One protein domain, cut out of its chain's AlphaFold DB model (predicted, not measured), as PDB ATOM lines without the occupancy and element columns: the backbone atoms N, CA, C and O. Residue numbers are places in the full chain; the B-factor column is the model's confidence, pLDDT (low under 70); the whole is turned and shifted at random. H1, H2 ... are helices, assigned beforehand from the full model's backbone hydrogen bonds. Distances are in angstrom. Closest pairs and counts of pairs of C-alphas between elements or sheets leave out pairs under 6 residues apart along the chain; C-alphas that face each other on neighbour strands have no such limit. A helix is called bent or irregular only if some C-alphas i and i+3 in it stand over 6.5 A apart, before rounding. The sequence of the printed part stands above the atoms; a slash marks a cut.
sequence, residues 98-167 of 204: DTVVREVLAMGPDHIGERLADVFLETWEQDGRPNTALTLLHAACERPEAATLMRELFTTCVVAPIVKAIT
ATOM      1  N   ASP A  98     207.531 164.860 188.389       75.81
ATOM      2  CA  ASP A  98     207.589 166.309 188.580       75.81
ATOM      3  C   ASP A  98     206.307 166.990 188.086       75.81
ATOM      4  O   ASP A  98     205.856 167.976 188.672       75.81
ATOM      5  N   THR A  99     205.696 166.464 187.021       79.25
ATOM      6  CA  THR A  99     204.394 166.927 186.526       79.25
ATOM      7  C   THR A  99     203.288 166.625 187.531       79.25
ATOM      8  O   THR A  99     202.573 167.549 187.916       79.25
ATOM      9  N   VAL A 100     203.230 165.397 188.056       79.06
ATOM     10  CA  VAL A 100     202.249 165.005 189.083       79.06
ATOM     11  C   VAL A 100     202.361 165.895 190.322       79.06
ATOM     12  O   VAL A 100     201.364 166.424 190.810       79.06
ATOM     13  N   VAL A 101     203.581 166.117 190.822       80.31
ATOM     14  CA  VAL A 101     203.810 166.975 191.993       80.31
ATOM     15  C   VAL A 101     203.326 168.405 191.728       80.31
ATOM     16  O   VAL A 101     202.664 168.991 192.585       80.31
ATOM     17  N   ARG A 102     203.609 168.976 190.549       81.44
ATOM     18  CA  ARG A 102     203.141 170.325 190.186       81.44
ATOM     19  C   ARG A 102     201.618 170.417 190.130       81.44
ATOM     20  O   ARG A 102     201.062 171.361 190.684       81.44
ATOM     21  N   GLU A 103     200.957 169.463 189.484       81.56
ATOM     22  CA  GLU A 103     199.497 169.451 189.323       81.56
ATOM     23  C   GLU A 103     198.779 169.325 190.667       81.56
ATOM     24  O   GLU A 103     197.869 170.100 190.968       81.56
ATOM     25  N   VAL A 104     199.249 168.419 191.531       82.50
ATOM     26  CA  VAL A 104     198.669 168.216 192.866       82.50
ATOM     27  C   VAL A 104     198.800 169.473 193.734       82.50
ATOM     28  O   VAL A 104     197.868 169.808 194.477       82.50
ATOM     29  N   LEU A 105     199.926 170.187 193.628       82.69
ATOM     30  CA  LEU A 105     200.199 171.409 194.391       82.69
ATOM     31  C   LEU A 105     199.502 172.659 193.833       82.69
ATOM     32  O   LEU A 105     199.241 173.586 194.600       82.69
ATOM     33  N   ALA A 106     199.181 172.703 192.536       82.38
ATOM     34  CA  ALA A 106     198.609 173.884 191.879       82.38
ATOM     35  C   ALA A 106     197.272 174.345 192.492       82.38
ATOM     36  O   ALA A 106     196.948 175.530 192.448       82.38
ATOM     37  N   MET A 107     196.522 173.421 193.099       76.38
ATOM     38  CA  MET A 107     195.203 173.669 193.691       76.38
ATOM     39  C   MET A 107     195.242 173.938 195.209       76.38
ATOM     40  O   MET A 107     194.194 173.993 195.848       76.38
ATOM     41  N   GLY A 108     196.430 174.121 195.795       79.44
ATOM     42  CA  GLY A 108     196.599 174.391 197.227       79.44
ATOM     43  C   GLY A 108     196.600 173.133 198.112       79.44
ATOM     44  O   GLY A 108     196.494 172.019 197.609       79.44
ATOM     45  N   PRO A 109     196.774 173.271 199.439       79.44
ATOM     46  CA  PRO A 109     196.989 172.139 200.345       79.44
ATOM     47  C   PRO A 109     195.732 171.316 200.665       79.44
ATOM     48  O   PRO A 109     195.842 170.143 201.027       79.44
ATOM     49  N   ASP A 110     194.546 171.908 200.526       80.69
ATOM     50  CA  ASP A 110     193.279 171.239 200.821       80.69
ATOM     51  C   ASP A 110     193.061 170.079 199.846       80.69
ATOM     52  O   ASP A 110     193.375 170.210 198.666       80.69
ATOM     53  N   HIS A 111     192.547 168.935 200.307       82.50
ATOM     54  CA  HIS A 111     192.250 167.751 199.475       82.50
ATOM     55  C   HIS A 111     193.429 167.184 198.646       82.50
ATOM     56  O   HIS A 111     193.214 166.465 197.672       82.50
ATOM     57  N   ILE A 112     194.691 167.451 199.019       85.38
ATOM     58  CA  ILE A 112     195.872 166.911 198.308       85.38
ATOM     59  C   ILE A 112     195.872 165.385 198.233       85.38
ATOM     60  O   ILE A 112     196.264 164.827 197.212       85.38
ATOM     61  N   GLY A 113     195.461 164.714 199.312       80.69
ATOM     62  CA  GLY A 113     195.433 163.253 199.356       80.69
ATOM     63  C   GLY A 113     194.455 162.662 198.342       80.69
ATOM     64  O   GLY A 113     194.809 161.713 197.650       80.69
ATOM     65  N   GLU A 114     193.268 163.262 198.224       84.56
ATOM     66  CA  GLU A 114     192.244 162.862 197.253       84.56
ATOM     67  C   GLU A 114     192.742 163.095 195.827       84.56
ATOM     68  O   GLU A 114     192.774 162.155 195.048       84.56
ATOM     69  N   ARG A 115     193.293 164.276 195.518       86.38
ATOM     70  CA  ARG A 115     193.850 164.543 194.179       86.38
ATOM     71  C   ARG A 115     195.012 163.631 193.806       86.38
ATOM     72  O   ARG A 115     195.134 163.232 192.655       86.38
ATOM     73  N   LEU A 116     195.892 163.324 194.757       82.94
ATOM     74  CA  LEU A 116     196.989 162.393 194.510       82.94
ATOM     75  C   LEU A 116     196.454 160.988 194.206       82.94
ATOM     76  O   LEU A 116     197.001 160.308 193.339       82.94
ATOM     77  N   ALA A 117     195.404 160.561 194.911       83.50
ATOM     78  CA  ALA A 117     194.727 159.304 194.631       83.50
ATOM     79  C   ALA A 117     194.044 159.336 193.257       83.50
ATOM     80  O   ALA A 117     194.250 158.401 192.494       83.50
ATOM     81  N   ASP A 118     193.339 160.413 192.905       83.69
ATOM     82  CA  ASP A 118     192.672 160.566 191.606       83.69
ATOM     83  C   ASP A 118     193.676 160.498 190.449       83.69
ATOM     84  O   ASP A 118     193.516 159.673 189.560       83.69
ATOM     85  N   VAL A 119     194.778 161.257 190.499       79.50
ATOM     86  CA  VAL A 119     195.829 161.208 189.462       79.50
ATOM     87  C   VAL A 119     196.428 159.806 189.344       79.50
ATOM     88  O   VAL A 119     196.688 159.318 188.242       79.50
ATOM     89  N   PHE A 120     196.654 159.138 190.476       74.44
ATOM     90  CA  PHE A 120     197.175 157.776 190.481       74.44
ATOM     91  C   PHE A 120     196.175 156.780 189.872       74.44
ATOM     92  O   PHE A 120     196.581 155.947 189.064       74.44
ATOM     93  N   LEU A 121     194.889 156.879 190.224       76.44
ATOM     94  CA  LEU A 121     193.812 156.029 189.714       76.44
ATOM     95  C   LEU A 121     193.531 156.292 188.228       76.44
ATOM     96  O   LEU A 121     193.458 155.341 187.464       76.44
ATOM     97  N   GLU A 122     193.478 157.545 187.780       75.69
ATOM     98  CA  GLU A 122     193.301 157.905 186.365       75.69
ATOM     99  C   GLU A 122     194.466 157.409 185.503       75.69
ATOM    100  O   GLU A 122     194.268 156.903 184.399       75.69
ATOM    101  N   THR A 123     195.695 157.498 186.020       67.94
ATOM    102  CA  THR A 123     196.875 156.924 185.355       67.94
ATOM    103  C   THR A 123     196.812 155.392 185.315       67.94
ATOM    104  O   THR A 123     197.355 154.769 184.399       67.94
ATOM    105  N   TRP A 124     196.159 154.772 186.301       64.88
ATOM    106  CA  TRP A 124     195.982 153.323 186.404       64.88
ATOM    107  C   TRP A 124     194.864 152.794 185.498       64.88
ATOM    108  O   TRP A 124     195.011 151.716 184.922       64.88
ATOM    109  N   GLU A 125     193.792 153.565 185.328       63.75
ATOM    110  CA  GLU A 125     192.620 153.232 184.513       63.75
ATOM    111  C   GLU A 125     192.787 153.585 183.025       63.75
ATOM    112  O   GLU A 125     191.869 153.358 182.240       63.75
ATOM    113  N   GLN A 126     193.951 154.088 182.585       59.00
ATOM    114  CA  GLN A 126     194.194 154.310 181.156       59.00
ATOM    115  C   GLN A 126     194.233 152.984 180.375       59.00
ATOM    116  O   GLN A 126     195.249 152.289 180.294       59.00
ATOM    117  N   ASP A 127     193.086 152.674 179.775       50.56
ATOM    118  CA  ASP A 127     192.751 151.468 179.029       50.56
ATOM    119  C   ASP A 127     193.817 151.019 178.006       50.56
ATOM    120  O   ASP A 127     194.098 151.670 176.994       50.56
ATOM    121  N   GLY A 128     194.340 149.806 178.217       54.31
ATOM    122  CA  GLY A 128     194.774 148.915 177.133       54.31
ATOM    123  C   GLY A 128     196.204 149.053 176.603       54.31
ATOM    124  O   GLY A 128     196.556 148.327 175.670       54.31
ATOM    125  N   ARG A 129     197.061 149.916 177.164       54.59
ATOM    126  CA  ARG A 129     198.486 149.970 176.779       54.59
ATOM    127  C   ARG A 129     199.361 149.208 177.782       54.59
ATOM    128  O   ARG A 129     199.251 149.460 178.981       54.59
ATOM    129  N   PRO A 130     200.255 148.303 177.335       52.88
ATOM    130  CA  PRO A 130     201.199 147.650 178.234       52.88
ATOM    131  C   PRO A 130     202.131 148.703 178.838       52.88
ATOM    132  O   PRO A 130     202.913 149.344 178.138       52.88
ATOM    133  N   ASN A 131     202.012 148.894 180.146       60.22
ATOM    134  CA  ASN A 131     202.771 149.871 180.907       60.22
ATOM    135  C   ASN A 131     203.798 149.128 181.770       60.22
ATOM    136  O   ASN A 131     203.445 148.330 182.644       60.22
ATOM    137  N   THR A 132     205.084 149.361 181.509       59.53
ATOM    138  CA  THR A 132     206.191 148.703 182.217       59.53
ATOM    139  C   THR A 132     206.147 148.980 183.721       59.53
ATOM    140  O   THR A 132     206.430 148.082 184.513       59.53
ATOM    141  N   ALA A 133     205.705 150.171 184.145       56.28
ATOM    142  CA  ALA A 133     205.518 150.454 185.563       56.28
ATOM    143  C   ALA A 133     204.324 149.700 186.153       56.28
ATOM    144  O   ALA A 133     204.456 149.200 187.262       56.28
ATOM    145  N   LEU A 134     203.211 149.519 185.426       61.88
ATOM    146  CA  LEU A 134     202.122 148.639 185.886       61.88
ATOM    147  C   LEU A 134     202.579 147.185 186.001       61.88
ATOM    148  O   LEU A 134     202.189 146.507 186.942       61.88
ATOM    149  N   THR A 135     203.456 146.719 185.111       64.31
ATOM    150  CA  THR A 135     204.054 145.376 185.211       64.31
ATOM    151  C   THR A 135     204.921 145.242 186.466       64.31
ATOM    152  O   THR A 135     204.806 144.260 187.197       64.31
ATOM    153  N   LEU A 136     205.752 146.248 186.761       63.44
ATOM    154  CA  LEU A 136     206.561 146.296 187.982       63.44
ATOM    155  C   LEU A 136     205.699 146.409 189.247       63.44
ATOM    156  O   LEU A 136     206.025 145.800 190.261       63.44
ATOM    157  N   LEU A 137     204.590 147.147 189.183       63.38
ATOM    158  CA  LEU A 137     203.669 147.365 190.297       63.38
ATOM    159  C   LEU A 137     202.794 146.126 190.560       63.38
ATOM    160  O   LEU A 137     202.605 145.751 191.711       63.38
ATOM    161  N   HIS A 138     202.355 145.410 189.521       64.38
ATOM    162  CA  HIS A 138     201.717 144.097 189.672       64.38
ATOM    163  C   HIS A 138     202.690 143.051 190.220       64.38
ATOM    164  O   HIS A 138     202.365 142.357 191.181       64.38
ATOM    165  N   ALA A 139     203.917 142.987 189.692       62.94
ATOM    166  CA  ALA A 139     204.956 142.128 190.257       62.94
ATOM    167  C   ALA A 139     205.266 142.497 191.722       62.94
ATOM    168  O   ALA A 139     205.594 141.626 192.528       62.94
ATOM    169  N   ALA A 140     205.118 143.776 192.086       62.09
ATOM    170  CA  ALA A 140     205.199 144.255 193.459       62.09
ATOM    171  C   ALA A 140     204.043 143.777 194.344       62.09
ATOM    172  O   ALA A 140     204.280 143.465 195.507       62.09
ATOM    173  N   CYS A 141     202.826 143.644 193.820       64.62
ATOM    174  CA  CYS A 141     201.702 143.066 194.562       64.62
ATOM    175  C   CYS A 141     201.902 141.575 194.885       64.62
ATOM    176  O   CYS A 141     201.436 141.113 195.923       64.62
ATOM    177  N   GLU A 142     202.620 140.833 194.039       70.12
ATOM    178  CA  GLU A 142     202.873 139.396 194.230       70.12
ATOM    179  C   GLU A 142     204.133 139.106 195.061       70.12
ATOM    180  O   GLU A 142     204.261 138.037 195.663       70.12
ATOM    181  N   ARG A 143     205.078 140.054 195.114       69.50
ATOM    182  CA  ARG A 143     206.368 139.901 195.799       69.50
ATOM    183  C   ARG A 143     206.578 140.995 196.853       69.50
ATOM    184  O   ARG A 143     206.763 142.157 196.488       69.50
ATOM    185  N   PRO A 144     206.691 140.646 198.151       72.00
ATOM    186  CA  PRO A 144     206.875 141.617 199.239       72.00
ATOM    187  C   PRO A 144     208.072 142.567 199.049       72.00
ATOM    188  O   PRO A 144     208.040 143.734 199.446       72.00
ATOM    189  N   GLU A 145     209.133 142.073 198.413       69.06
ATOM    190  CA  GLU A 145     210.357 142.822 198.121       69.06
ATOM    191  C   GLU A 145     210.109 143.946 197.108       69.06
ATOM    192  O   GLU A 145     210.552 145.079 197.302       69.06
ATOM    193  N   ALA A 146     209.335 143.664 196.061       68.44
ATOM    194  CA  ALA A 146     208.989 144.642 195.040       68.44
ATOM    195  C   ALA A 146     207.940 145.649 195.554       68.44
ATOM    196  O   ALA A 146     208.053 146.835 195.248       68.44
ATOM    197  N   ALA A 147     207.011 145.248 196.436       70.25
ATOM    198  CA  ALA A 147     206.138 146.191 197.158       70.25
ATOM    199  C   ALA A 147     206.929 147.185 198.014       70.25
ATOM    200  O   ALA A 147     206.599 148.371 198.072       70.25
ATOM    201  N   THR A 148     207.970 146.705 198.694       76.38
ATOM    202  CA  THR A 148     208.835 147.551 199.526       76.38
ATOM    203  C   THR A 148     209.573 148.573 198.667       76.38
ATOM    204  O   THR A 148     209.559 149.762 198.984       76.38
ATOM    205  N   LEU A 149     210.133 148.130 197.539       76.44
ATOM    206  CA  LEU A 149     210.823 149.001 196.593       76.44
ATOM    207  C   LEU A 149     209.893 150.053 195.982       76.44
ATOM    208  O   LEU A 149     210.220 151.237 195.966       76.44
ATOM    209  N   MET A 150     208.713 149.637 195.525       75.81
ATOM    210  CA  MET A 150     207.729 150.539 194.933       75.81
ATOM    211  C   MET A 150     207.272 151.609 195.930       75.81
ATOM    212  O   MET A 150     207.165 152.786 195.589       75.81
ATOM    213  N   ARG A 151     207.058 151.221 197.192       79.06
ATOM    214  CA  ARG A 151     206.720 152.153 198.272       79.06
ATOM    215  C   ARG A 151     207.840 153.155 198.524       79.06
ATOM    216  O   ARG A 151     207.556 154.339 198.692       79.06
ATOM    217  N   GLU A 152     209.091 152.700 198.550       81.62
ATOM    218  CA  GLU A 152     210.257 153.567 198.745       81.62
ATOM    219  C   GLU A 152     210.391 154.580 197.597       81.62
ATOM    220  O   GLU A 152     210.581 155.773 197.847       81.62
ATOM    221  N   LEU A 153     210.206 154.127 196.354       79.31
ATOM    222  CA  LEU A 153     210.208 154.973 195.160       79.31
ATOM    223  C   LEU A 153     209.096 156.023 195.207       79.31
ATOM    224  O   LEU A 153     209.376 157.216 195.116       79.31
ATOM    225  N   PHE A 154     207.850 155.600 195.425       77.94
ATOM    226  CA  PHE A 154     206.702 156.505 195.489       77.94
ATOM    227  C   PHE A 154     206.842 157.533 196.620       77.94
ATOM    228  O   PHE A 154     206.595 158.726 196.437       77.94
ATOM    229  N   THR A 155     207.320 157.088 197.783       82.19
ATOM    230  CA  THR A 155     207.562 157.976 198.925       82.19
ATOM    231  C   THR A 155     208.637 159.009 198.601       82.19
ATOM    232  O   THR A 155     208.464 160.187 198.901       82.19
ATOM    233  N   THR A 156     209.735 158.589 197.972       82.31
ATOM    234  CA  THR A 156     210.874 159.466 197.671       82.31
ATOM    235  C   THR A 156     210.550 160.471 196.569       82.31
ATOM    236  O   THR A 156     210.924 161.635 196.680       82.31
ATOM    237  N   CYS A 157     209.868 160.033 195.511       78.62
ATOM    238  CA  CYS A 157     209.691 160.826 194.296       78.62
ATOM    239  C   CYS A 157     208.401 161.640 194.269       78.62
ATOM    240  O   CYS A 157     208.363 162.663 193.598       78.62
ATOM    241  N   VAL A 158     207.357 161.213 194.984       78.94
ATOM    242  CA  VAL A 158     206.034 161.851 194.913       78.94
ATOM    243  C   VAL A 158     205.636 162.415 196.271       78.94
ATOM    244  O   VAL A 158     205.406 163.615 196.409       78.94
ATOM    245  N   VAL A 159     205.632 161.580 197.313       82.88
ATOM    246  CA  VAL A 159     205.129 161.991 198.635       82.88
ATOM    247  C   VAL A 159     206.055 163.002 199.310       82.88
ATOM    248  O   VAL A 159     205.590 164.037 199.774       82.88
ATOM    249  N   ALA A 160     207.362 162.739 199.374       82.88
ATOM    250  CA  ALA A 160     208.304 163.614 200.070       82.88
ATOM    251  C   ALA A 160     208.383 165.031 199.461       82.88
ATOM    252  O   ALA A 160     208.376 165.990 200.238       82.88
ATOM    253  N   PRO A 161     208.394 165.219 198.124       80.94
ATOM    254  CA  PRO A 161     208.292 166.547 197.517       80.94
ATOM    255  C   PRO A 161     206.988 167.273 197.852       80.94
ATOM    256  O   PRO A 161     207.039 168.444 198.224       80.94
ATOM    257  N   ILE A 162     205.841 166.583 197.789       81.56
ATOM    258  CA  ILE A 162     204.536 167.161 198.143       81.56
ATOM    259  C   ILE A 162     204.532 167.589 199.609       81.56
ATOM    260  O   ILE A 162     204.227 168.742 199.905       81.56
ATOM    261  N   VAL A 163     204.942 166.700 200.521       83.44
ATOM    262  CA  VAL A 163     205.042 166.993 201.956       83.44
ATOM    263  C   VAL A 163     205.938 168.201 202.183       83.44
ATOM    264  O   VAL A 163     205.519 169.123 202.872       83.44
ATOM    265  N   LYS A 164     207.129 168.252 201.578       82.06
ATOM    266  CA  LYS A 164     208.051 169.391 201.699       82.06
ATOM    267  C   LYS A 164     207.448 170.704 201.190       82.06
ATOM    268  O   LYS A 164     207.784 171.758 201.717       82.06
ATOM    269  N   ALA A 165     206.602 170.653 200.164       78.88
ATOM    270  CA  ALA A 165     205.965 171.840 199.603       78.88
ATOM    271  C   ALA A 165     204.801 172.360 200.462       78.88
ATOM    272  O   ALA A 165     204.572 173.566 200.498       78.88
ATOM    273  N   ILE A 166     204.085 171.472 201.161       77.50
ATOM    274  CA  ILE A 166     202.913 171.844 201.975       77.50
ATOM    275  C   ILE A 166     203.201 171.979 203.464       77.50
ATOM    276  O   ILE A 166     202.455 172.657 204.167       77.50
ATOM    277  N   THR A 167     204.268 171.351 203.963       70.38
ATOM    278  CA  THR A 167     204.760 171.639 205.308       70.38
ATOM    279  C   THR A 167     205.577 172.923 205.245       70.38
ATOM    280  O   THR A 167     206.607 172.955 204.569       70.38
TER     281      THR A 167
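What this domain is: This is residues 98 to 167 of the 204 residues of the protein "TetR/AcrR family transcriptional regulator" of Streptomyces sp. T1317-0309 (UniProt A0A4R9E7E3). What shape is seen first? The long helix H4 makes one side of a loose four-helix frame, the helical hairpin H1 and H2 lies along the other side, and H3 crosses at one end. H1 meets the later part of H4 at the other end, while residues 125 to 132 stick out at the corner between H2 and H3. What is it made of? The printed part has 70 residues with four named helices, in the order H1, H2, H3, H4, and no named strand, and its class is all helix. It is only just compact, close to loose, with a radius of gyration of the C-alphas of 13.3 A and spans of 35 by 27 by 18 A.

Where its parts are: Where do the first two helices run? H1 is residues 98 to 106, 12.2 A long, from C-alpha 98 at (207.589, 166.309, 188.580). H2 is residues 112 to 124, 18.1 A long. Where do the other two run? H3 is residues 132 to 142, 15.6 A long. H4, the longest, is residues 144 to 166, 30.6 A from first to last C-alpha, and ends at C-alpha 166 at (202.913, 171.844, 201.975). Is H4 even along its length? It has a kink of 33 degrees near residue 155 and is irregular, but only just: C-alphas 157 and 160 are 6.6 A apart.

How they stand to each other: What does H1 touch? H1 and H2, a hairpin, touch at a steep tilt of 41 degrees, opposite ways, with closest C-alphas Val 104 and Arg 115 at 6.2 A. H1 also touches H4, through residues 158 to 165 of H4 alone, at a steep tilt of 45 degrees, the same way; the closest C-alphas, of Val 101 and Ile 162, are 6.2 A apart. Where does H3 stand? H2 and H3 are close but not clearly touching, about perpendicular at 75 degrees, with closest C-alphas Trp 124 and Leu 134 at 7.7 A. H3 touches residues 146 to 150 of H4 alone, at a steep tilt of 61 degrees, opposite ways, with closest C-alphas Ala 140 and Ala 146 at 4.1 A. H1 and H3 are apart. How do H2 and H4 stand, and how is the packing? H2 and H4 are near each other, with 8 pairs of C-alphas within 10 A. The helix packing is mostly crossed, with 0 of 3 touching pairs at a shallow tilt. Are the helix backbones complete? Every O i to N i+4 pair is within hydrogen-bond range in H1, H2 and H3, and 16 of 19 are in H4.

The domain as a whole: How large is it, and is it unbroken? The C-alphas farthest apart, of Gly 128 and Thr 167, are 37.5 A apart, and the printed part has no cut. Are the links long? The links H1 to H2 and H3 to H4 are tight, and H2 to H3 is short. Where is confidence low? The mean pLDDT of the printed part is 73.9, and residues 123 to 141, 143 and 145 to 146 are under 70.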